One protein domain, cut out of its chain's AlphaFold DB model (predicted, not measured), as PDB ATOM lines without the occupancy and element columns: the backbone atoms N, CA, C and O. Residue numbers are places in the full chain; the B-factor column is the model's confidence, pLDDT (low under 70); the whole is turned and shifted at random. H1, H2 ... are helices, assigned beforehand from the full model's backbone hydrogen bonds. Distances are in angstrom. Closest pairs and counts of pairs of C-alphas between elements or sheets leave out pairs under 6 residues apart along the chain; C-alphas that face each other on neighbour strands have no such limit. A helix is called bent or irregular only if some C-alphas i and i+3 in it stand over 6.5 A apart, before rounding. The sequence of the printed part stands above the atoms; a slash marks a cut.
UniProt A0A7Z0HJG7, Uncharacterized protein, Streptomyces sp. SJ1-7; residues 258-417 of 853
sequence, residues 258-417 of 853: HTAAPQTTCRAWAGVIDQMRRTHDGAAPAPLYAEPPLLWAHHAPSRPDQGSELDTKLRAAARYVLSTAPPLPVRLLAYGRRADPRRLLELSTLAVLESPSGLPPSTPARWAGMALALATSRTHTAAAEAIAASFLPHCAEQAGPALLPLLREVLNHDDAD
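What this domain is: This is residues 258 to 417 of the 853 residues of an uncharacterized protein of Streptomyces sp. SJ1-7 (UniProt A0A7Z0HJG7). H4 lies near the middle, between hairpins H1 with H2 and H5 with H6a; H3 and H6b pack on H5 at one end, and Asp 281's loop makes the other. The printed part has 160 residues and six named helices, all helix. It is compact, with radius of gyration of the C-alphas 15.3 A and spans 49 by 30 by 30 A.

Where its parts are: Find C-alpha 262 at (161.012, 146.119, 163.677); H1 runs to 277, 23.9 A. Next come H2, 309 to 324; H3, 330 to 338; H4, 345 to 353; H5, 364 to 376. H6, 382 to 411, one helix by hydrogen bonds, is bent: C-alphas 398, ending H6a, and 401, beginning H6b, are 9.0 A apart. H6b ends at (180.924, 164.253, 161.122).

How they stand to each other: H2 touches H4; their closest C-alphas, Ala 318 and Thr 349, are 5.0 A apart. H4 has 1 of 5 O i to N i+4 pairs within hydrogen-bond range, and 6 of 6 O i to N i+3.

The domain as a whole: The long link is 278 to 308; pLDDT is under 70 at 285 to 291 and 378 to 380.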
ATOM      1  N   HIS A 258     155.588 141.953 156.381       91.94
ATOM      2  CA  HIS A 258     154.489 142.535 157.163       91.94
ATOM      3  C   HIS A 258     154.331 141.902 158.554       91.94
ATOM      4  O   HIS A 258     153.704 142.491 159.433       91.94
ATOM      5  N   THR A 259     154.879 140.701 158.746       90.00
ATOM      6  CA  THR A 259     154.855 139.974 160.024       90.00
ATOM      7  C   THR A 259     156.147 140.123 160.831       90.00
ATOM      8  O   THR A 259     156.207 139.665 161.971       90.00
ATOM      9  N   ALA A 260     157.189 140.722 160.251       88.44
ATOM     10  CA  ALA A 260     158.486 140.879 160.893       88.44
ATOM     11  C   ALA A 260     158.429 141.907 162.034       88.44
ATOM     12  O   ALA A 260     157.796 142.957 161.927       88.44
ATOM     13  N   ALA A 261     159.143 141.626 163.128       83.56
ATOM     14  CA  ALA A 261     159.377 142.621 164.170       83.56
ATOM     15  C   ALA A 261     160.303 143.733 163.637       83.56
ATOM     16  O   ALA A 261     161.167 143.423 162.807       83.56
ATOM     17  N   PRO A 262     160.221 144.979 164.154       81.06
ATOM     18  CA  PRO A 262     161.012 146.119 163.677       81.06
ATOM     19  C   PRO A 262     162.505 145.828 163.470       81.06
ATOM     20  O   PRO A 262     163.072 146.212 162.453       81.06
ATOM     21  N   GLN A 263     163.143 145.094 164.389       79.19
ATOM     22  CA  GLN A 263     164.574 144.758 164.329       79.19
ATOM     23  C   GLN A 263     164.925 143.758 163.213       79.19
ATOM     24  O   GLN A 263     166.077 143.655 162.808       79.19
ATOM     25  N   THR A 264     163.938 143.009 162.722       83.19
ATOM     26  CA  THR A 264     164.093 141.959 161.703       83.19
ATOM     27  C   THR A 264     163.512 142.346 160.345       83.19
ATOM     28  O   THR A 264     163.707 141.617 159.373       83.19
ATOM     29  N   THR A 265     162.838 143.495 160.240       85.88
ATOM     30  CA  THR A 265     162.169 143.929 159.008       85.88
ATOM     31  C   THR A 265     163.138 144.081 157.832       85.88
ATOM     32  O   THR A 265     162.833 143.615 156.736       85.88
ATOM     33  N   CYS A 266     164.336 144.642 158.040       83.56
ATOM     34  CA  CYS A 266     165.341 144.750 156.971       83.56
ATOM     35  C   CYS A 266     165.851 143.372 156.511       83.56
ATOM     36  O   CYS A 266     166.119 143.177 155.327       83.56
ATOM     37  N   ARG A 267     165.913 142.382 157.415       83.88
ATOM     38  CA  ARG A 267     166.263 140.993 157.068       83.88
ATOM     39  C   ARG A 267     165.156 140.322 156.256       83.88
ATOM     40  O   ARG A 267     165.449 139.631 155.289       83.88
ATOM     41  N   ALA A 268     163.891 140.549 156.613       85.31
ATOM     42  CA  ALA A 268     162.760 140.073 155.817       85.31
ATOM     43  C   ALA A 268     162.749 140.715 154.417       85.31
ATOM     44  O   ALA A 268     162.517 140.030 153.423       85.31
ATOM     45  N   TRP A 269     163.086 142.007 154.326       90.56
ATOM     46  CA  TRP A 269     163.243 142.709 153.051       90.56
ATOM     47  C   TRP A 269     164.395 142.151 152.203       90.56
ATOM     48  O   TRP A 269     164.235 141.991 150.995       90.56
ATOM     49  N   ALA A 270     165.515 141.760 152.820       84.50
ATOM     50  CA  ALA A 270     166.604 141.065 152.129       84.50
ATOM     51  C   ALA A 270     166.110 139.810 151.391       84.50
ATOM     52  O   ALA A 270     166.500 139.571 150.252       84.50
ATOM     53  N   GLY A 271     165.199 139.049 152.010       85.00
ATOM     54  CA  GLY A 271     164.573 137.879 151.391       85.00
ATOM     55  C   GLY A 271     163.737 138.222 150.155       85.00
ATOM     56  O   GLY A 271     163.750 137.471 149.186       85.00
ATOM     57  N   VAL A 272     163.056 139.372 150.142       89.56
ATOM     58  CA  VAL A 272     162.322 139.856 148.957       89.56
ATOM     59  C   VAL A 272     163.288 140.179 147.817       89.56
ATOM     60  O   VAL A 272     163.066 139.737 146.690       89.56
ATOM     61  N   ILE A 273     164.379 140.897 148.110       87.50
ATOM     62  CA  ILE A 273     165.419 141.221 147.121       87.50
ATOM     63  C   ILE A 273     166.063 139.945 146.568       87.50
ATOM     64  O   ILE A 273     166.244 139.838 145.358       87.50
ATOM     65  N   ASP A 274     166.354 138.962 147.422       83.75
ATOM     66  CA  ASP A 274     166.888 137.668 146.990       83.75
ATOM     67  C   ASP A 274     165.951 136.966 145.996       83.75
ATOM     68  O   ASP A 274     166.383 136.580 144.912       83.75
ATOM     69  N   GLN A 275     164.648 136.884 146.300       87.25
ATOM     70  CA  GLN A 275     163.676 136.263 145.392       87.25
ATOM     71  C   GLN A 275     163.528 137.021 144.067       87.25
ATOM     72  O   GLN A 275     163.455 136.388 143.017       87.25
ATOM     73  N   MET A 276     163.505 138.358 144.084       88.81
ATOM     74  CA  MET A 276     163.422 139.161 142.853       88.81
ATOM     75  C   MET A 276     164.681 139.035 141.986       88.81
ATOM     76  O   MET A 276     164.611 139.211 140.769       88.81
ATOM     77  N   ARG A 277     165.833 138.739 142.601       85.06
ATOM     78  CA  ARG A 277     167.096 138.530 141.891       85.06
ATOM     79  C   ARG A 277     167.208 137.163 141.234       85.06
ATOM     80  O   ARG A 277     168.006 137.026 140.321       85.06
ATOM     81  N   ARG A 278     166.424 136.167 141.636       86.31
ATOM     82  CA  ARG A 278     166.377 134.871 140.939       86.31
ATOM     83  C   ARG A 278     165.829 135.050 139.524       86.31
ATOM     84  O   ARG A 278     165.081 135.990 139.267       86.31
ATOM     85  N   THR A 279     166.199 134.174 138.601       84.62
ATOM     86  CA  THR A 279     165.812 134.254 137.182       84.62
ATOM     87  C   THR A 279     164.826 133.140 136.836       84.62
ATOM     88  O   THR A 279     164.819 132.077 137.460       84.62
ATOM     89  N   HIS A 280     163.959 133.359 135.846       82.94
ATOM     90  CA  HIS A 280     162.991 132.340 135.418       82.94
ATOM     91  C   HIS A 280     163.647 131.099 134.788       82.94
ATOM     92  O   HIS A 280     163.064 130.018 134.820       82.94
ATOM     93  N   ASP A 281     164.847 131.249 134.229       82.75
ATOM     94  CA  ASP A 281     165.625 130.199 133.567       82.75
ATOM     95  C   ASP A 281     166.713 129.580 134.466       82.75
ATOM     96  O   ASP A 281     167.371 128.622 134.060       82.75
ATOM     97  N   GLY A 282     166.895 130.092 135.688       77.06
ATOM     98  CA  GLY A 282     167.920 129.632 136.627       77.06
ATOM     99  C   GLY A 282     169.330 130.153 136.334       77.06
ATOM    100  O   GLY A 282     170.275 129.733 137.006       77.06
ATOM    101  N   ALA A 283     169.498 131.073 135.375       77.88
ATOM    102  CA  ALA A 283     170.760 131.772 135.163       77.88
ATOM    103  C   ALA A 283     171.198 132.526 136.432       77.88
ATOM    104  O   ALA A 283     170.378 133.117 137.140       77.88
ATOM    105  N   ALA A 284     172.502 132.524 136.721       71.75
ATOM    106  CA  ALA A 284     173.036 133.229 137.880       71.75
ATOM    107  C   ALA A 284     172.798 134.748 137.743       71.75
ATOM    108  O   ALA A 284     173.155 135.323 136.709       71.75
ATOM    109  N   PRO A 285     172.217 135.422 138.753       67.00
ATOM    110  CA  PRO A 285     172.017 136.862 138.680       67.00
ATOM    111  C   PRO A 285     173.327 137.637 138.775       67.00
ATOM    112  O   PRO A 285     174.269 137.205 139.441       67.00
ATOM    113  N   ALA A 286     173.348 138.833 138.179       65.88
ATOM    114  CA  ALA A 286     174.476 139.757 138.273       65.88
ATOM    115  C   ALA A 286     174.870 139.997 139.745       65.88
ATOM    116  O   ALA A 286     173.971 140.155 140.579       65.88
ATOM    117  N   PRO A 287     176.167 140.029 140.103       66.69
ATOM    118  CA  PRO A 287     176.592 140.159 141.494       66.69
ATOM    119  C   PRO A 287     176.058 141.435 142.161       66.69
ATOM    120  O   PRO A 287     176.039 142.495 141.547       66.69
ATOM    121  N   LEU A 288     175.680 141.366 143.445       63.41
ATOM    122  CA  LEU A 288     175.128 142.521 144.184       63.41
ATOM    123  C   LEU A 288     176.069 143.733 144.226       63.41
ATOM    124  O   LEU A 288     175.610 144.864 144.315       63.41
ATOM    125  N   TYR A 289     177.382 143.513 144.168       63.03
ATOM    126  CA  TYR A 289     178.367 144.595 144.160       63.03
ATOM    127  C   TYR A 289     178.502 145.293 142.798       63.03
ATOM    128  O   TYR A 289     179.147 146.338 142.731       63.03
ATOM    129  N   ALA A 290     177.922 144.736 141.726       63.44
ATOM    130  CA  ALA A 290     177.951 145.334 140.393       63.44
ATOM    131  C   ALA A 290     177.011 146.546 140.270       63.44
ATOM    132  O   ALA A 290     177.191 147.367 139.374       63.44
ATOM    133  N   GLU A 291     176.039 146.686 141.178       67.38
ATOM    134  CA  GLU A 291     175.078 147.788 141.182       67.38
ATOM    135  C   GLU A 291     174.991 148.473 142.557       67.38
ATOM    136  O   GLU A 291     175.135 147.822 143.597       67.38
ATOM    137  N   PRO A 292     174.707 149.788 142.603       72.31
ATOM    138  CA  PRO A 292     174.323 150.485 143.825       72.31
ATOM    139  C   PRO A 292     173.150 149.815 144.560       72.31
ATOM    140  O   PRO A 292     172.192 149.407 143.900       72.31
ATOM    141  N   PRO A 293     173.113 149.828 145.909       76.94
ATOM    142  CA  PRO A 293     171.964 149.312 146.666       76.94
ATOM    143  C   PRO A 293     170.630 149.982 146.299       76.94
ATOM    144  O   PRO A 293     169.576 149.353 146.376       76.94
ATOM    145  N   LEU A 294     170.668 151.229 145.816       82.88
ATOM    146  CA  LEU A 294     169.502 151.949 145.293       82.88
ATOM    147  C   LEU A 294     168.885 151.323 144.035       82.88
ATOM    148  O   LEU A 294     167.762 151.672 143.704       82.88
ATOM    149  N   LEU A 295     169.581 150.427 143.331       82.56
ATOM    150  CA  LEU A 295     169.096 149.794 142.100       82.56
ATOM    151  C   LEU A 295     168.762 148.309 142.255       82.56
ATOM    152  O   LEU A 295     168.076 147.759 141.396       82.56
ATOM    153  N   TRP A 296     169.122 147.687 143.382       81.75
ATOM    154  CA  TRP A 296     168.956 146.244 143.605       81.75
ATOM    155  C   TRP A 296     167.522 145.733 143.438       81.75
ATOM    156  O   TRP A 296     167.323 144.583 143.062       81.75
ATOM    157  N   ALA A 297     166.519 146.572 143.713       81.75
ATOM    158  CA  ALA A 297     165.115 146.230 143.493       81.75
ATOM    159  C   ALA A 297     164.598 146.653 142.107       81.75
ATOM    160  O   ALA A 297     163.572 146.145 141.657       81.75
ATOM    161  N   HIS A 298     165.249 147.623 141.460       80.00
ATOM    162  CA  HIS A 298     164.807 148.224 140.202       80.00
ATOM    163  C   HIS A 298     165.190 147.367 138.992       80.00
ATOM    164  O   HIS A 298     164.341 147.116 138.144       80.00
ATOM    165  N   HIS A 299     166.424 146.856 138.956       75.69
ATOM    166  CA  HIS A 299     166.942 146.021 137.862       75.69
ATOM    167  C   HIS A 299     166.866 144.516 138.140       75.69
ATOM    168  O   HIS A 299     167.455 143.711 137.420       75.69
ATOM    169  N   ALA A 300     166.134 144.112 139.180       84.50
ATOM    170  CA  ALA A 300     166.007 142.705 139.520       84.50
ATOM    171  C   ALA A 300     165.296 141.931 138.380       84.50
ATOM    172  O   ALA A 300     164.206 142.342 137.972       84.50
ATOM    173  N   PRO A 301     165.871 140.823 137.871       85.56
ATOM    174  CA  PRO A 301     165.377 140.102 136.694       85.56
ATOM    175  C   PRO A 301     163.940 139.594 136.822       85.56
ATOM    176  O   PRO A 301     163.234 139.530 135.822       85.56
ATOM    177  N   SER A 302     163.499 139.264 138.038       90.06
ATOM    178  CA  SER A 302     162.128 138.824 138.314       90.06
ATOM    179  C   SER A 302     161.341 139.866 139.112       90.06
ATOM    180  O   SER A 302     160.532 139.531 139.985       90.06
ATOM    181  N   ARG A 303     161.595 141.158 138.857       90.00
ATOM    182  CA  ARG A 303     160.762 142.245 139.384       90.00
ATOM    183  C   ARG A 303     159.334 142.104 138.827       90.00
ATOM    184  O   ARG A 303     159.183 141.980 137.617       90.00
ATOM    185  N   PRO A 304     158.289 142.156 139.675       91.81
ATOM    186  CA  PRO A 304     156.906 142.130 139.209       91.81
ATOM    187  C   PRO A 304     156.585 143.249 138.214       91.81
ATOM    188  O   PRO A 304     157.001 144.393 138.414       91.81
ATOM    189  N   ASP A 305     155.774 142.935 137.201       89.25
ATOM    190  CA  ASP A 305     155.294 143.919 136.228       89.25
ATOM    191  C   ASP A 305     154.523 145.052 136.913       89.25
ATOM    192  O   ASP A 305     153.686 144.817 137.797       89.25
ATOM    193  N   GLN A 306     154.774 146.288 136.477       87.56
ATOM    194  CA  GLN A 306     154.142 147.480 137.034       87.56
ATOM    195  C   GLN A 306     152.611 147.396 136.931       87.56
ATOM    196  O   GLN A 306     152.058 147.113 135.869       87.56
ATOM    197  N   GLY A 307     151.913 147.654 138.040       86.25
ATOM    198  CA  GLY A 307     150.449 147.579 138.105       86.25
ATOM    199  C   GLY A 307     149.877 146.171 138.316       86.25
ATOM    200  O   GLY A 307     148.660 146.028 138.439       86.25
ATOM    201  N   SER A 308     150.717 145.137 138.413       93.12
ATOM    202  CA  SER A 308     150.282 143.796 138.819       93.12
ATOM    203  C   SER A 308     149.875 143.731 140.303       93.12
ATOM    204  O   SER A 308     150.209 144.594 141.126       93.12
ATOM    205  N   GLU A 309     149.170 142.660 140.686       94.69
ATOM    206  CA  GLU A 309     148.854 142.373 142.096       94.69
ATOM    207  C   GLU A 309     150.136 142.249 142.944       94.69
ATOM    208  O   GLU A 309     150.198 142.731 144.078       94.69
ATOM    209  N   LEU A 310     151.179 141.630 142.383       92.62
ATOM    210  CA  LEU A 310     152.479 141.463 143.030       92.62
ATOM    211  C   LEU A 310     153.231 142.785 143.175       92.62
ATOM    212  O   LEU A 310     153.785 143.024 144.243       92.62
ATOM    213  N   ASP A 311     153.205 143.662 142.168       93.12
ATOM    214  CA  ASP A 311     153.768 145.017 142.274       93.12
ATOM    215  C   ASP A 311     153.056 145.822 143.373       93.12
ATOM    216  O   ASP A 311     153.693 146.470 144.202       93.12
ATOM    217  N   THR A 312     151.731 145.684 143.485       93.31
ATOM    218  CA  THR A 312     150.959 146.309 144.572       93.31
ATOM    219  C   THR A 312     151.409 145.803 145.949       93.31
ATOM    220  O   THR A 312     151.623 146.603 146.865       93.31
ATOM    221  N   LYS A 313     151.606 144.485 146.105       94.31
ATOM    222  CA  LYS A 313     152.126 143.881 147.347       94.31
ATOM    223  C   LYS A 313     153.572 144.296 147.633       94.31
ATOM    224  O   LYS A 313     153.899 144.565 148.786       94.31
ATOM    225  N   LEU A 314     154.412 144.388 146.605       94.56
ATOM    226  CA  LEU A 314     155.804 144.824 146.703       94.56
ATOM    227  C   LEU A 314     155.899 146.281 147.168       94.56
ATOM    228  O   LEU A 314     156.615 146.575 148.125       94.56
ATOM    229  N   ARG A 315     155.113 147.185 146.573       93.44
ATOM    230  CA  ARG A 315     155.022 148.591 147.000       93.44
ATOM    231  C   ARG A 315     154.463 148.723 148.418       93.44
ATOM    232  O   ARG A 315     154.913 149.587 149.169       93.44
ATOM    233  N   ALA A 316     153.504 147.883 148.814       93.25
ATOM    234  CA  ALA A 316     153.004 147.849 150.191       93.25
ATOM    235  C   ALA A 316     154.089 147.408 151.190       93.25
ATOM    236  O   ALA A 316     154.304 148.094 152.189       93.25
ATOM    237  N   ALA A 317     154.834 146.342 150.876       94.25
ATOM    238  CA  ALA A 317     155.958 145.872 151.684       94.25
ATOM    239  C   ALA A 317     157.062 146.937 151.803       94.25
ATOM    240  O   ALA A 317     157.525 147.212 152.907       94.25
ATOM    241  N   ALA A 318     157.422 147.608 150.703       93.50
ATOM    242  CA  ALA A 318     158.388 148.708 150.707       93.50
ATOM    243  C   ALA A 318     157.969 149.849 151.655       93.50
ATOM    244  O   ALA A 318     158.770 150.309 152.472       93.50
ATOM    245  N   ARG A 319     156.694 150.267 151.622       92.81
ATOM    246  CA  ARG A 319     156.162 151.258 152.578       92.81
ATOM    247  C   ARG A 319     156.202 150.742 154.016       92.81
ATOM    248  O   ARG A 319     156.550 151.491 154.926       92.81
ATOM    249  N   TYR A 320     155.882 149.468 154.237       92.56
ATOM    250  CA  TYR A 320     155.951 148.874 155.569       92.56
ATOM    251  C   TYR A 320     157.374 148.942 156.142       92.56
ATOM    252  O   TYR A 320     157.545 149.414 157.268       92.56
ATOM    253  N   VAL A 321     158.394 148.579 155.352       91.75
ATOM    254  CA  VAL A 321     159.813 148.675 155.744       91.75
ATOM    255  C   VAL A 321     160.163 150.105 156.161       91.75
ATOM    256  O   VAL A 321     160.636 150.309 157.276       91.75
ATOM    257  N   LEU A 322     159.842 151.110 155.339       90.12
ATOM    258  CA  LEU A 322     160.129 152.523 155.644       90.12
ATOM    259  C   LEU A 322     159.424 153.046 156.913       90.12
ATOM    260  O   LEU A 322     159.917 153.956 157.588       90.12
ATOM    261  N   SER A 323     158.274 152.467 157.263       88.62
ATOM    262  CA  SER A 323     157.514 152.839 158.463       88.62
ATOM    263  C   SER A 323     157.939 152.092 159.736       88.62
ATOM    264  O   SER A 323     157.623 152.543 160.839       88.62
ATOM    265  N   THR A 324     158.662 150.972 159.624       88.12
ATOM    266  CA  THR A 324     158.943 150.080 160.768       88.12
ATOM    267  C   THR A 324     160.423 149.837 161.041       88.12
ATOM    268  O   THR A 324     160.760 149.606 162.202       88.12
ATOM    269  N   ALA A 325     161.305 149.959 160.044       87.25
ATOM    270  CA  ALA A 325     162.746 149.762 160.207       87.25
ATOM    271  C   ALA A 325     163.331 150.655 161.322       87.25
ATOM    272  O   ALA A 325     162.848 151.772 161.546       87.25
ATOM    273  N   PRO A 326     164.340 150.197 162.080       86.62
ATOM    274  CA  PRO A 326     165.007 151.042 163.064       86.62
ATOM    275  C   PRO A 326     165.739 152.210 162.374       86.62
ATOM    276  O   PRO A 326     166.080 152.105 161.198       86.62
ATOM    277  N   PRO A 327     165.986 153.334 163.071       88.19
ATOM    278  CA  PRO A 327     166.875 154.375 162.564       88.19
ATOM    279  C   PRO A 327     168.264 153.813 162.234       88.19
ATOM    280  O   PRO A 327     168.780 152.963 162.963       88.19
ATOM    281  N   LEU A 328     168.868 154.318 161.158       89.56
ATOM    282  CA  LEU A 328     170.197 153.902 160.723       89.56
ATOM    283  C   LEU A 328     171.267 154.249 161.777       89.56
ATOM    284  O   LEU A 328     171.334 155.400 162.211       89.56
ATOM    285  N   PRO A 329     172.123 153.287 162.174       89.06
ATOM    286  CA  PRO A 329     173.249 153.544 163.063       89.06
ATOM    287  C   PRO A 329     174.222 154.579 162.490       89.06
ATOM    288  O   PRO A 329     174.651 154.467 161.342       89.06
ATOM    289  N   VAL A 330     174.659 155.518 163.332       90.06
ATOM    290  CA  VAL A 330     175.623 156.582 162.989       90.06
ATOM    291  C   VAL A 330     176.888 156.019 162.351       90.06
ATOM    292  O   VAL A 330     177.344 156.538 161.340       90.06
ATOM    293  N   ARG A 331     177.413 154.908 162.879       88.25
ATOM    294  CA  ARG A 331     178.610 154.247 162.347       88.25
ATOM    295  C   ARG A 331     178.474 153.856 160.871       88.25
ATOM    296  O   ARG A 331     179.427 153.995 160.115       88.25
ATOM    297  N   LEU A 332     177.299 153.389 160.435       85.31
ATOM    298  CA  LEU A 332     177.074 153.053 159.022       85.31
ATOM    299  C   LEU A 332     177.051 154.307 158.142       85.31
ATOM    300  O   LEU A 332     177.590 154.283 157.042       85.31
ATOM    301  N   LEU A 333     176.479 155.401 158.647       91.25
ATOM    302  CA  LEU A 333     176.469 156.694 157.962       91.25
ATOM    303  C   LEU A 333     177.882 157.300 157.880       91.25
ATOM    304  O   LEU A 333     178.238 157.871 156.855       91.25
ATOM    305  N   ALA A 334     178.698 157.127 158.925       88.19
ATOM    306  CA  ALA A 334     180.089 157.578 158.985       88.19
ATOM    307  C   ALA A 334     181.013 156.794 158.040       88.19
ATOM    308  O   ALA A 334     181.906 157.379 157.435       88.19
ATOM    309  N   TYR A 335     180.779 155.492 157.845       83.38
ATOM    310  CA  TYR A 335     181.487 154.730 156.811       83.38
ATOM    311  C   TYR A 335     181.141 155.187 155.387       83.38
ATOM    312  O   TYR A 335     181.943 154.990 154.470       83.38
ATOM    313  N   GLY A 336     179.947 155.751 155.185       85.75
ATOM    314  CA  GLY A 336     179.472 156.223 153.889       85.75
ATOM    315  C   GLY A 336     179.596 155.158 152.799       85.75
ATOM    316  O   GLY A 336     179.106 154.038 152.946       85.75
ATOM    317  N   ARG A 337     180.320 155.459 151.712       76.81
ATOM    318  CA  ARG A 337     180.544 154.523 150.589       76.81
ATOM    319  C   ARG A 337     181.325 153.256 150.963       76.81
ATOM    320  O   ARG A 337     181.371 152.326 150.148       76.81
ATOM    321  N   ARG A 338     181.975 153.221 152.131       82.44
ATOM    322  CA  ARG A 338     182.677 152.042 152.671       82.44
ATOM    323  C   ARG A 338     181.751 151.129 153.475       82.44
ATOM    324  O   ARG A 338     182.148 150.013 153.794       82.44
ATOM    325  N   ALA A 339     180.534 151.572 153.797       79.88
ATOM    326  CA  ALA A 339     179.570 150.741 154.501       79.88
ATOM    327  C   ALA A 339     179.171 149.535 153.640       79.88
ATOM    328  O   ALA A 339     178.993 149.666 152.428       79.88
ATOM    329  N   ASP A 340     178.989 148.373 154.276       74.56
ATOM    330  CA  ASP A 340     178.428 147.192 153.618       74.56
ATOM    331  C   ASP A 340     177.021 147.528 153.079       74.56
ATOM    332  O   ASP A 340     176.110 147.776 153.881       74.56
ATOM    333  N   PRO A 341     176.807 147.516 151.747       73.50
ATOM    334  CA  PRO A 341     175.516 147.831 151.139       73.50
ATOM    335  C   PRO A 341     174.360 146.966 151.659       73.50
ATOM    336  O   PRO A 341     173.215 147.416 151.685       73.50
ATOM    337  N   ARG A 342     174.642 145.744 152.136       73.56
ATOM    338  CA  ARG A 342     173.639 144.837 152.722       73.56
ATOM    339  C   ARG A 342     173.049 145.364 154.029       73.56
ATOM    340  O   ARG A 342     171.981 144.919 154.441       73.56
ATOM    341  N   ARG A 343     173.718 146.313 154.685       79.06
ATOM    342  CA  ARG A 343     173.238 146.973 155.908       79.06
ATOM    343  C   ARG A 343     172.439 148.251 155.634       79.06
ATOM    344  O   ARG A 343     171.980 148.870 156.583       79.06
ATOM    345  N   LEU A 344     172.276 148.625 154.362       81.31
ATOM    346  CA  LEU A 344     171.503 149.781 153.890       81.31
ATOM    347  C   LEU A 344     170.364 149.343 152.950       81.31
ATOM    348  O   LEU A 344     169.967 150.066 152.034       81.31
ATOM    349  N   LEU A 345     169.862 148.120 153.137       81.94
ATOM    350  CA  LEU A 345     168.873 147.483 152.266       81.94
ATOM    351  C   LEU A 345     167.564 148.268 152.164       81.94
ATOM    352  O   LEU A 345     166.899 148.213 151.130       81.94
ATOM    353  N   GLU A 346     167.202 149.024 153.193       85.94
ATOM    354  CA  GLU A 346     166.059 149.930 153.182       85.94
ATOM    355  C   GLU A 346     166.129 150.970 152.052       85.94
ATOM    356  O   GLU A 346     165.080 151.393 151.574       85.94
ATOM    357  N   LEU A 347     167.315 151.325 151.542       88.50
ATOM    358  CA  LEU A 347     167.451 152.234 150.397       88.50
ATOM    359  C   LEU A 347     166.847 151.651 149.116       88.50
ATOM    360  O   LEU A 347     166.256 152.382 148.321       88.50
ATOM    361  N   SER A 348     166.921 150.330 148.929       88.75
ATOM    362  CA  SER A 348     166.353 149.661 147.749       88.75
ATOM    363  C   SER A 348     164.819 149.757 147.696       88.75
ATOM    364  O   SER A 348     164.228 149.639 146.622       88.75
ATOM    365  N   THR A 349     164.158 150.052 148.824       90.50
ATOM    366  CA  THR A 349     162.707 150.303 148.855       90.50
ATOM    367  C   THR A 349     162.323 151.545 148.045       90.50
ATOM    368  O   THR A 349     161.259 151.575 147.431       90.50
ATOM    369  N   LEU A 350     163.203 152.548 147.962       89.62
ATOM    370  CA  LEU A 350     162.960 153.782 147.210       89.62
ATOM    371  C   LEU A 350     162.894 153.516 145.697       89.62
ATOM    372  O   LEU A 350     162.042 154.068 145.004       89.62
ATOM    373  N   ALA A 351     163.703 152.576 145.202       84.31
ATOM    374  CA  ALA A 351     163.661 152.094 143.818       84.31
ATOM    375  C   ALA A 351     162.357 151.359 143.460       84.31
ATOM    376  O   ALA A 351     161.967 151.277 142.295       84.31
ATOM    377  N   VAL A 352     161.681 150.777 144.454       88.75
ATOM    378  CA  VAL A 352     160.350 150.178 144.282       88.75
ATOM    379  C   VAL A 352     159.282 151.261 144.196       88.75
ATOM    380  O   VAL A 352     158.352 151.147 143.402       88.75
ATOM    381  N   LEU A 353     159.401 152.306 145.013       88.69
ATOM    382  CA  LEU A 353     158.392 153.357 145.085       88.69
ATOM    383  C   LEU A 353     158.470 154.344 143.920       88.69
ATOM    384  O   LEU A 353     157.431 154.899 143.574       88.69
ATOM    385  N   GLU A 354     159.642 154.510 143.297       81.19
ATOM    386  CA  GLU A 354     159.920 155.331 142.096       81.19
ATOM    387  C   GLU A 354     159.689 156.844 142.273       81.19
ATOM    388  O   GLU A 354     160.321 157.647 141.594       81.19
ATOM    389  N   SER A 355     158.822 157.252 143.203       84.62
ATOM    390  CA  SER A 355     158.487 158.635 143.514       84.62
ATOM    391  C   SER A 355     158.316 158.837 145.025       84.62
ATOM    392  O   SER A 355     157.810 157.945 145.712       84.62
ATOM    393  N   PRO A 356     158.647 160.033 145.555       87.25
ATOM    394  CA  PRO A 356     158.331 160.406 146.935       87.25
ATOM    395  C   PRO A 356     156.819 160.535 147.190       87.25
ATOM    396  O   PRO A 356     156.382 160.556 148.343       87.25
ATOM    397  N   SER A 357     155.997 160.601 146.135       78.25
ATOM    398  CA  SER A 357     154.540 160.631 146.263       78.25
ATOM    399  C   SER A 357     154.013 159.317 146.864       78.25
ATOM    400  O   SER A 357     154.025 158.255 146.248       78.25
ATOM    401  N   GLY A 358     153.557 159.382 148.117       72.69
ATOM    402  CA  GLY A 358     153.051 158.215 148.845       72.69
ATOM    403  C   GLY A 358     154.086 157.494 149.712       72.69
ATOM    404  O   GLY A 358     153.892 156.308 150.011       72.69
ATOM    405  N   LEU A 359     155.154 158.186 150.129       85.94
ATOM    406  CA  LEU A 359     155.964 157.765 151.272       85.94
ATOM    407  C   LEU A 359     155.107 157.708 152.555       85.94
ATOM    408  O   LEU A 359     154.247 158.568 152.762       85.94
ATOM    409  N   PRO A 360     155.295 156.690 153.412       85.50
ATOM    410  CA  PRO A 360     154.513 156.535 154.634       85.50
ATOM    411  C   PRO A 360     154.942 157.555 155.701       85.50
ATOM    412  O   PRO A 360     156.100 157.972 155.716       85.50
ATOM    413  N   PRO A 361     154.070 157.918 156.657       81.94
ATOM    414  CA  PRO A 361     154.505 158.673 157.825       81.94
ATOM    415  C   PRO A 361     155.540 157.861 158.620       81.94
ATOM    416  O   PRO A 361     155.367 156.666 158.861       81.94
ATOM    417  N   SER A 362     156.626 158.513 159.032       87.56
ATOM    418  CA  SER A 362     157.703 157.914 159.830       87.56
ATOM    419  C   SER A 362     158.296 158.962 160.774       87.56
ATOM    420  O   SER A 362     157.925 160.135 160.735       87.56
ATOM    421  N   THR A 363     159.193 158.553 161.668       90.81
ATOM    422  CA  THR A 363     159.790 159.466 162.655       90.81
ATOM    423  C   THR A 363     160.845 160.374 162.010       90.81
ATOM    424  O   THR A 363     161.631 159.862 161.206       90.81
ATOM    425  N   PRO A 364     160.991 161.643 162.440       93.00
ATOM    426  CA  PRO A 364     162.037 162.543 161.938       93.00
ATOM    427  C   PRO A 364     163.461 161.960 161.995       93.00
ATOM    428  O   PRO A 364     164.241 162.147 161.068       93.00
ATOM    429  N   ALA A 365     163.791 161.174 163.028       92.25
ATOM    430  CA  ALA A 365     165.101 160.526 163.170       92.25
ATOM    431  C   ALA A 365     165.417 159.514 162.048       92.25
ATOM    432  O   ALA A 365     166.560 159.400 161.610       92.25
ATOM    433  N   ARG A 366     164.406 158.796 161.545       91.25
ATOM    434  CA  ARG A 366     164.575 157.863 160.418       91.25
ATOM    435  C   ARG A 366     164.792 158.609 159.114       91.25
ATOM    436  O   ARG A 366     165.666 158.230 158.344       91.25
ATOM    437  N   TRP A 367     164.033 159.680 158.892       93.06
ATOM    438  CA  TRP A 367     164.214 160.524 157.714       93.06
ATOM    439  C   TRP A 367     165.571 161.222 157.708       93.06
ATOM    440  O   TRP A 367     166.192 161.307 156.652       93.06
ATOM    441  N   ALA A 368     166.079 161.618 158.880       94.81
ATOM    442  CA  ALA A 368     167.442 162.120 159.026       94.81
ATOM    443  C   ALA A 368     168.475 161.066 158.593       94.81
ATOM    444  O   ALA A 368     169.311 161.346 157.738       94.81
ATOM    445  N   GLY A 369     168.377 159.836 159.116       93.94
ATOM    446  CA  GLY A 369     169.264 158.738 158.721       93.94
ATOM    447  C   GLY A 369     169.183 158.413 157.227       93.94
ATOM    448  O   GLY A 369     170.213 158.259 156.579       93.94
ATOM    449  N   MET A 370     167.974 158.389 156.659       92.19
ATOM    450  CA  MET A 370     167.743 158.146 155.231       92.19
ATOM    451  C   MET A 370     168.360 159.243 154.354       92.19
ATOM    452  O   MET A 370     169.007 158.936 153.358       92.19
ATOM    453  N   ALA A 371     168.209 160.516 154.737       94.38
ATOM    454  CA  ALA A 371     168.805 161.637 154.014       94.38
ATOM    455  C   ALA A 371     170.340 161.548 153.995       94.38
ATOM    456  O   ALA A 371     170.947 161.707 152.937       94.38
ATOM    457  N   LEU A 372     170.969 161.234 155.136       95.19
ATOM    458  CA  LEU A 372     172.426 161.076 155.222       95.19
ATOM    459  C   LEU A 372     172.926 159.818 154.492       95.19
ATOM    460  O   LEU A 372     173.970 159.863 153.845       95.19
ATOM    461  N   ALA A 373     172.176 158.715 154.537       92.56
ATOM    462  CA  ALA A 373     172.509 157.495 153.804       92.56
ATOM    463  C   ALA A 373     172.419 157.700 152.289       92.56
ATOM    464  O   ALA A 373     173.318 157.288 151.559       92.56
ATOM    465  N   LEU A 374     171.382 158.392 151.806       91.88
ATOM    466  CA  LEU A 374     171.266 158.795 150.402       91.88
ATOM    467  C   LEU A 374     172.416 159.710 149.980       91.88
ATOM    468  O   LEU A 374     172.947 159.549 148.885       91.88
ATOM    469  N   ALA A 375     172.823 160.629 150.858       91.38
ATOM    470  CA  ALA A 375     173.920 161.551 150.598       91.38
ATOM    471  C   ALA A 375     175.307 160.880 150.561       91.38
ATOM    472  O   ALA A 375     176.227 161.447 149.987       91.38
ATOM    473  N   THR A 376     175.472 159.691 151.150       86.50
ATOM    474  CA  THR A 376     176.773 158.997 151.282       86.50
ATOM    475  C   THR A 376     176.859 157.670 150.530       86.50
ATOM    476  O   THR A 376     177.920 157.046 150.484       86.50
ATOM    477  N   SER A 377     175.761 157.213 149.928       80.56
ATOM    478  CA  SER A 377     175.716 155.954 149.184       80.56
ATOM    479  C   SER A 377     176.408 156.058 147.826       80.56
ATOM    480  O   SER A 377     176.430 157.107 147.184       80.56
ATOM    481  N   ARG A 378     176.941 154.933 147.332       68.62
ATOM    482  CA  ARG A 378     177.561 154.862 146.000       68.62
ATOM    483  C   ARG A 378     176.509 155.078 144.911       68.62
ATOM    484  O   ARG A 378     175.747 154.166 144.624       68.62
ATOM    485  N   THR A 379     176.517 156.224 144.240       62.09
ATOM    486  CA  THR A 379     175.654 156.504 143.077       62.09
ATOM    487  C   THR A 379     176.493 156.656 141.806       62.09
ATOM    488  O   THR A 379     176.487 157.694 141.162       62.09
ATOM    489  N   HIS A 380     177.273 155.637 141.442       64.31
ATOM    490  CA  HIS A 380     178.171 155.706 140.274       64.31
ATOM    491  C   HIS A 380     177.447 155.560 138.918       64.31
ATOM    492  O   HIS A 380     178.079 155.595 137.867       64.31
ATOM    493  N   THR A 381     176.123 155.391 138.935       72.25
ATOM    494  CA  THR A 381     175.266 155.301 137.744       72.25
ATOM    495  C   THR A 381     174.259 156.446 137.744       72.25
ATOM    496  O   THR A 381     173.672 156.727 138.793       72.25
ATOM    497  N   ALA A 382     173.956 157.007 136.571       77.25
ATOM    498  CA  ALA A 382     172.962 158.075 136.425       77.25
ATOM    499  C   ALA A 382     171.573 157.703 136.993       77.25
ATOM    500  O   ALA A 382     170.890 158.552 137.559       77.25
ATOM    501  N   ALA A 383     171.168 156.428 136.904       79.31
ATOM    502  CA  ALA A 383     169.897 155.951 137.454       79.31
ATOM    503  C   ALA A 383     169.848 156.042 138.993       79.31
ATOM    504  O   ALA A 383     168.884 156.559 139.555       79.31
ATOM    505  N   ALA A 384     170.906 155.601 139.680       81.00
ATOM    506  CA  ALA A 384     171.007 155.720 141.135       81.00
ATOM    507  C   ALA A 384     171.068 157.188 141.599       81.00
ATOM    508  O   ALA A 384     170.448 157.530 142.605       81.00
ATOM    509  N   GLU A 385     171.770 158.059 140.859       82.12
ATOM    510  CA  GLU A 385     171.791 159.502 141.143       82.12
ATOM    511  C   GLU A 385     170.401 160.129 141.008       82.12
ATOM    512  O   GLU A 385     169.994 160.899 141.875       82.12
ATOM    513  N   ALA A 386     169.641 159.759 139.972       84.44
ATOM    514  CA  ALA A 386     168.283 160.259 139.766       84.44
ATOM    515  C   ALA A 386     167.332 159.861 140.909       84.44
ATOM    516  O   ALA A 386     166.548 160.690 141.376       84.44
ATOM    517  N   ILE A 387     167.428 158.620 141.404       86.12
ATOM    518  CA  ILE A 387     166.648 158.166 142.566       86.12
ATOM    519  C   ILE A 387     167.044 158.968 143.811       86.12
ATOM    520  O   ILE A 387     166.173 159.526 144.480       86.12
ATOM    521  N   ALA A 388     168.342 159.084 144.108       88.06
ATOM    522  CA  ALA A 388     168.804 159.847 145.265       88.06
ATOM    523  C   ALA A 388     168.334 161.311 145.207       88.06
ATOM    524  O   ALA A 388     167.757 161.802 146.175       88.06
ATOM    525  N   ALA A 389     168.474 161.973 144.056       87.56
ATOM    526  CA  ALA A 389     168.033 163.351 143.846       87.56
ATOM    527  C   ALA A 389     166.510 163.536 143.988       87.56
ATOM    528  O   ALA A 389     166.060 164.606 144.398       87.56
ATOM    529  N   SER A 390     165.706 162.510 143.679       90.38
ATOM    530  CA  SER A 390     164.245 162.556 143.826       90.38
ATOM    531  C   SER A 390     163.792 162.450 145.288       90.38
ATOM    532  O   SER A 390     162.870 163.153 145.707       90.38
ATOM    533  N   PHE A 391     164.441 161.591 146.079       92.62
ATOM    534  CA  PHE A 391     164.011 161.282 147.447       92.62
ATOM    535  C   PHE A 391     164.710 162.109 148.530       92.62
ATOM    536  O   PHE A 391     164.095 162.384 149.564       92.62
ATOM    537  N   LEU A 392     165.964 162.520 148.321       93.69
ATOM    538  CA  LEU A 392     166.751 163.237 149.330       93.69
ATOM    539  C   LEU A 392     166.080 164.545 149.787       93.69
ATOM    540  O   LEU A 392     165.974 164.714 151.004       93.69
ATOM    541  N   PRO A 393     165.557 165.426 148.901       93.38
ATOM    542  CA  PRO A 393     164.897 166.657 149.341       93.38
ATOM    543  C   PRO A 393     163.723 166.391 150.282       93.38
ATOM    544  O   PRO A 393     163.594 167.027 151.325       93.38
ATOM    545  N   HIS A 394     162.908 165.387 149.950       92.69
ATOM    546  CA  HIS A 394     161.772 165.000 150.774       92.69
ATOM    547  C   HIS A 394     162.222 164.413 152.120       92.69
ATOM    548  O   HIS A 394     161.685 164.778 153.161       92.69
ATOM    549  N   CYS A 395     163.237 163.541 152.126       93.38
ATOM    550  CA  CYS A 395     163.782 162.988 153.368       93.38
ATOM    551  C   CYS A 395     164.361 164.092 154.267       93.38
ATOM    552  O   CYS A 395     164.117 164.090 155.471       93.38
ATOM    553  N   ALA A 396     165.084 165.058 153.696       93.75
ATOM    554  CA  ALA A 396     165.651 166.179 154.441       93.75
ATOM    555  C   ALA A 396     164.562 167.095 155.029       93.75
ATOM    556  O   ALA A 396     164.676 167.520 156.178       93.75
ATOM    557  N   GLU A 397     163.484 167.352 154.283       92.31
ATOM    558  CA  GLU A 397     162.330 168.118 154.766       92.31
ATOM    559  C   GLU A 397     161.618 167.401 155.924       92.31
ATOM    560  O   GLU A 397     161.391 167.998 156.977       92.31
ATOM    561  N   GLN A 398     161.327 166.104 155.776       92.25
ATOM    562  CA  GLN A 398     160.651 165.306 156.808       92.25
ATOM    563  C   GLN A 398     161.520 165.063 158.053       92.25
ATOM    564  O   GLN A 398     160.998 164.869 159.155       92.25
ATOM    565  N   ALA A 399     162.846 165.078 157.905       93.88
ATOM    566  CA  ALA A 399     163.775 165.020 159.028       93.88
ATOM    567  C   ALA A 399     163.693 166.275 159.913       93.88
ATOM    568  O   ALA A 399     163.890 166.193 161.131       93.88
ATOM    569  N   GLY A 400     163.405 167.433 159.311       91.75
ATOM    570  CA  GLY A 400     163.306 168.718 159.994       91.75
ATOM    571  C   GLY A 400     164.489 168.967 160.947       91.75
ATOM    572  O   GLY A 400     165.648 168.838 160.545       91.75
ATOM    573  N   PRO A 401     164.247 169.295 162.231       91.94
ATOM    574  CA  PRO A 401     165.316 169.611 163.179       91.94
ATOM    575  C   PRO A 401     166.174 168.401 163.585       91.94
ATOM    576  O   PRO A 401     167.240 168.599 164.165       91.94
ATOM    577  N   ALA A 402     165.752 167.163 163.297       94.69
ATOM    578  CA  ALA A 402     166.510 165.962 163.654       94.69
ATOM    579  C   ALA A 402     167.741 165.732 162.757       94.69
ATOM    580  O   ALA A 402     168.632 164.975 163.136       94.69
ATOM    581  N   LEU A 403     167.815 166.394 161.594       95.75
ATOM    582  CA  LEU A 403     168.915 166.223 160.642       95.75
ATOM    583  C   LEU A 403     170.247 166.787 161.159       95.75
ATOM    584  O   LEU A 403     171.272 166.122 161.045       95.75
ATOM    585  N   LEU A 404     170.242 167.987 161.752       95.88
ATOM    586  CA  LEU A 404     171.475 168.655 162.190       95.88
ATOM    587  C   LEU A 404     172.211 167.915 163.323       95.88
ATOM    588  O   LEU A 404     173.423 167.737 163.202       95.88
ATOM    589  N   PRO A 405     171.547 167.460 164.408       96.25
ATOM    590  CA  PRO A 405     172.223 166.704 165.459       96.25
ATOM    591  C   PRO A 405     172.857 165.414 164.934       96.25
ATOM    592  O   PRO A 405     174.006 165.134 165.264       96.25
ATOM    593  N   LEU A 406     172.146 164.679 164.071       96.62
ATOM    594  CA  LEU A 406     172.656 163.438 163.492       96.62
ATOM    595  C   LEU A 406     173.838 163.700 162.552       96.62
ATOM    596  O   LEU A 406     174.834 162.987 162.610       96.62
ATOM    597  N   LEU A 407     173.768 164.747 161.724       96.81
ATOM    598  CA  LEU A 407     174.881 165.145 160.865       96.81
ATOM    599  C   LEU A 407     176.139 165.462 161.685       96.81
ATOM    600  O   LEU A 407     177.216 164.986 161.346       96.81
ATOM    601  N   ARG A 408     176.011 166.216 162.785       95.50
ATOM    602  CA  ARG A 408     177.139 166.492 163.692       95.50
ATOM    603  C   ARG A 408     177.712 165.220 164.302       95.50
ATOM    604  O   ARG A 408     178.923 165.120 164.455       95.50
ATOM    605  N   GLU A 409     176.857 164.276 164.680       96.00
ATOM    606  CA  GLU A 409     177.292 162.994 165.237       96.00
ATOM    607  C   GLU A 409     178.084 162.184 164.205       96.00
ATOM    608  O   GLU A 409     179.151 161.670 164.523       96.00
ATOM    609  N   VAL A 410     177.617 162.157 162.952       94.81
ATOM    610  CA  VAL A 410     178.314 161.506 161.832       94.81
ATOM    611  C   VAL A 410     179.655 162.178 161.543       94.81
ATOM    612  O   VAL A 410     180.663 161.487 161.458       94.81
ATOM    613  N   LEU A 411     179.694 163.510 161.431       92.75
ATOM    614  CA  LEU A 411     180.924 164.253 161.122       92.75
ATOM    615  C   LEU A 411     182.001 164.114 162.209       92.75
ATOM    616  O   LEU A 411     183.184 164.185 161.900       92.75
ATOM    617  N   ASN A 412     181.608 163.936 163.474       92.44
ATOM    618  CA  ASN A 412     182.541 163.778 164.594       92.44
ATOM    619  C   ASN A 412     182.865 162.307 164.922       92.44
ATOM    620  O   ASN A 412     183.546 162.053 165.912       92.44
ATOM    621  N   HIS A 413     182.362 161.340 164.150       92.31
ATOM    622  CA  HIS A 413     182.643 159.923 164.374       92.31
ATOM    623  C   HIS A 413     184.032 159.553 163.831       92.31
ATOM    624  O   HIS A 413     184.367 159.925 162.712       92.31
ATOM    625  N   ASP A 414     184.799 158.730 164.555       83.88
ATOM    626  CA  ASP A 414     186.175 158.328 164.181       83.88
ATOM    627  C   ASP A 414     186.278 157.585 162.834       83.88
ATOM    628  O   ASP A 414     187.339 157.509 162.221       83.88
ATOM    629  N   ASP A 415     185.159 157.027 162.373       84.75
ATOM    630  CA  ASP A 415     185.069 156.297 161.107       84.75
ATOM    631  C   ASP A 415     184.792 157.238 159.920       84.75
ATOM    632  O   ASP A 415     184.908 156.793 158.781       84.75
ATOM    633  N   ALA A 416     184.423 158.508 160.142       86.94
ATOM    634  CA  ALA A 416     184.098 159.451 159.075       86.94
ATOM    635  C   ALA A 416     185.363 159.992 158.396       86.94
ATOM    636  O   ALA A 416     186.179 160.679 159.004       86.94
ATOM    637  N   ASP A 417     185.508 159.706 157.101       87.69
ATOM    638  CA  ASP A 417     186.634 160.169 156.293       87.69
ATOM    639  C   ASP A 417     186.294 161.418 155.456       87.69
ATOM    640  O   ASP A 417     185.167 161.936 155.414       87.69
TER     641      ASP A 417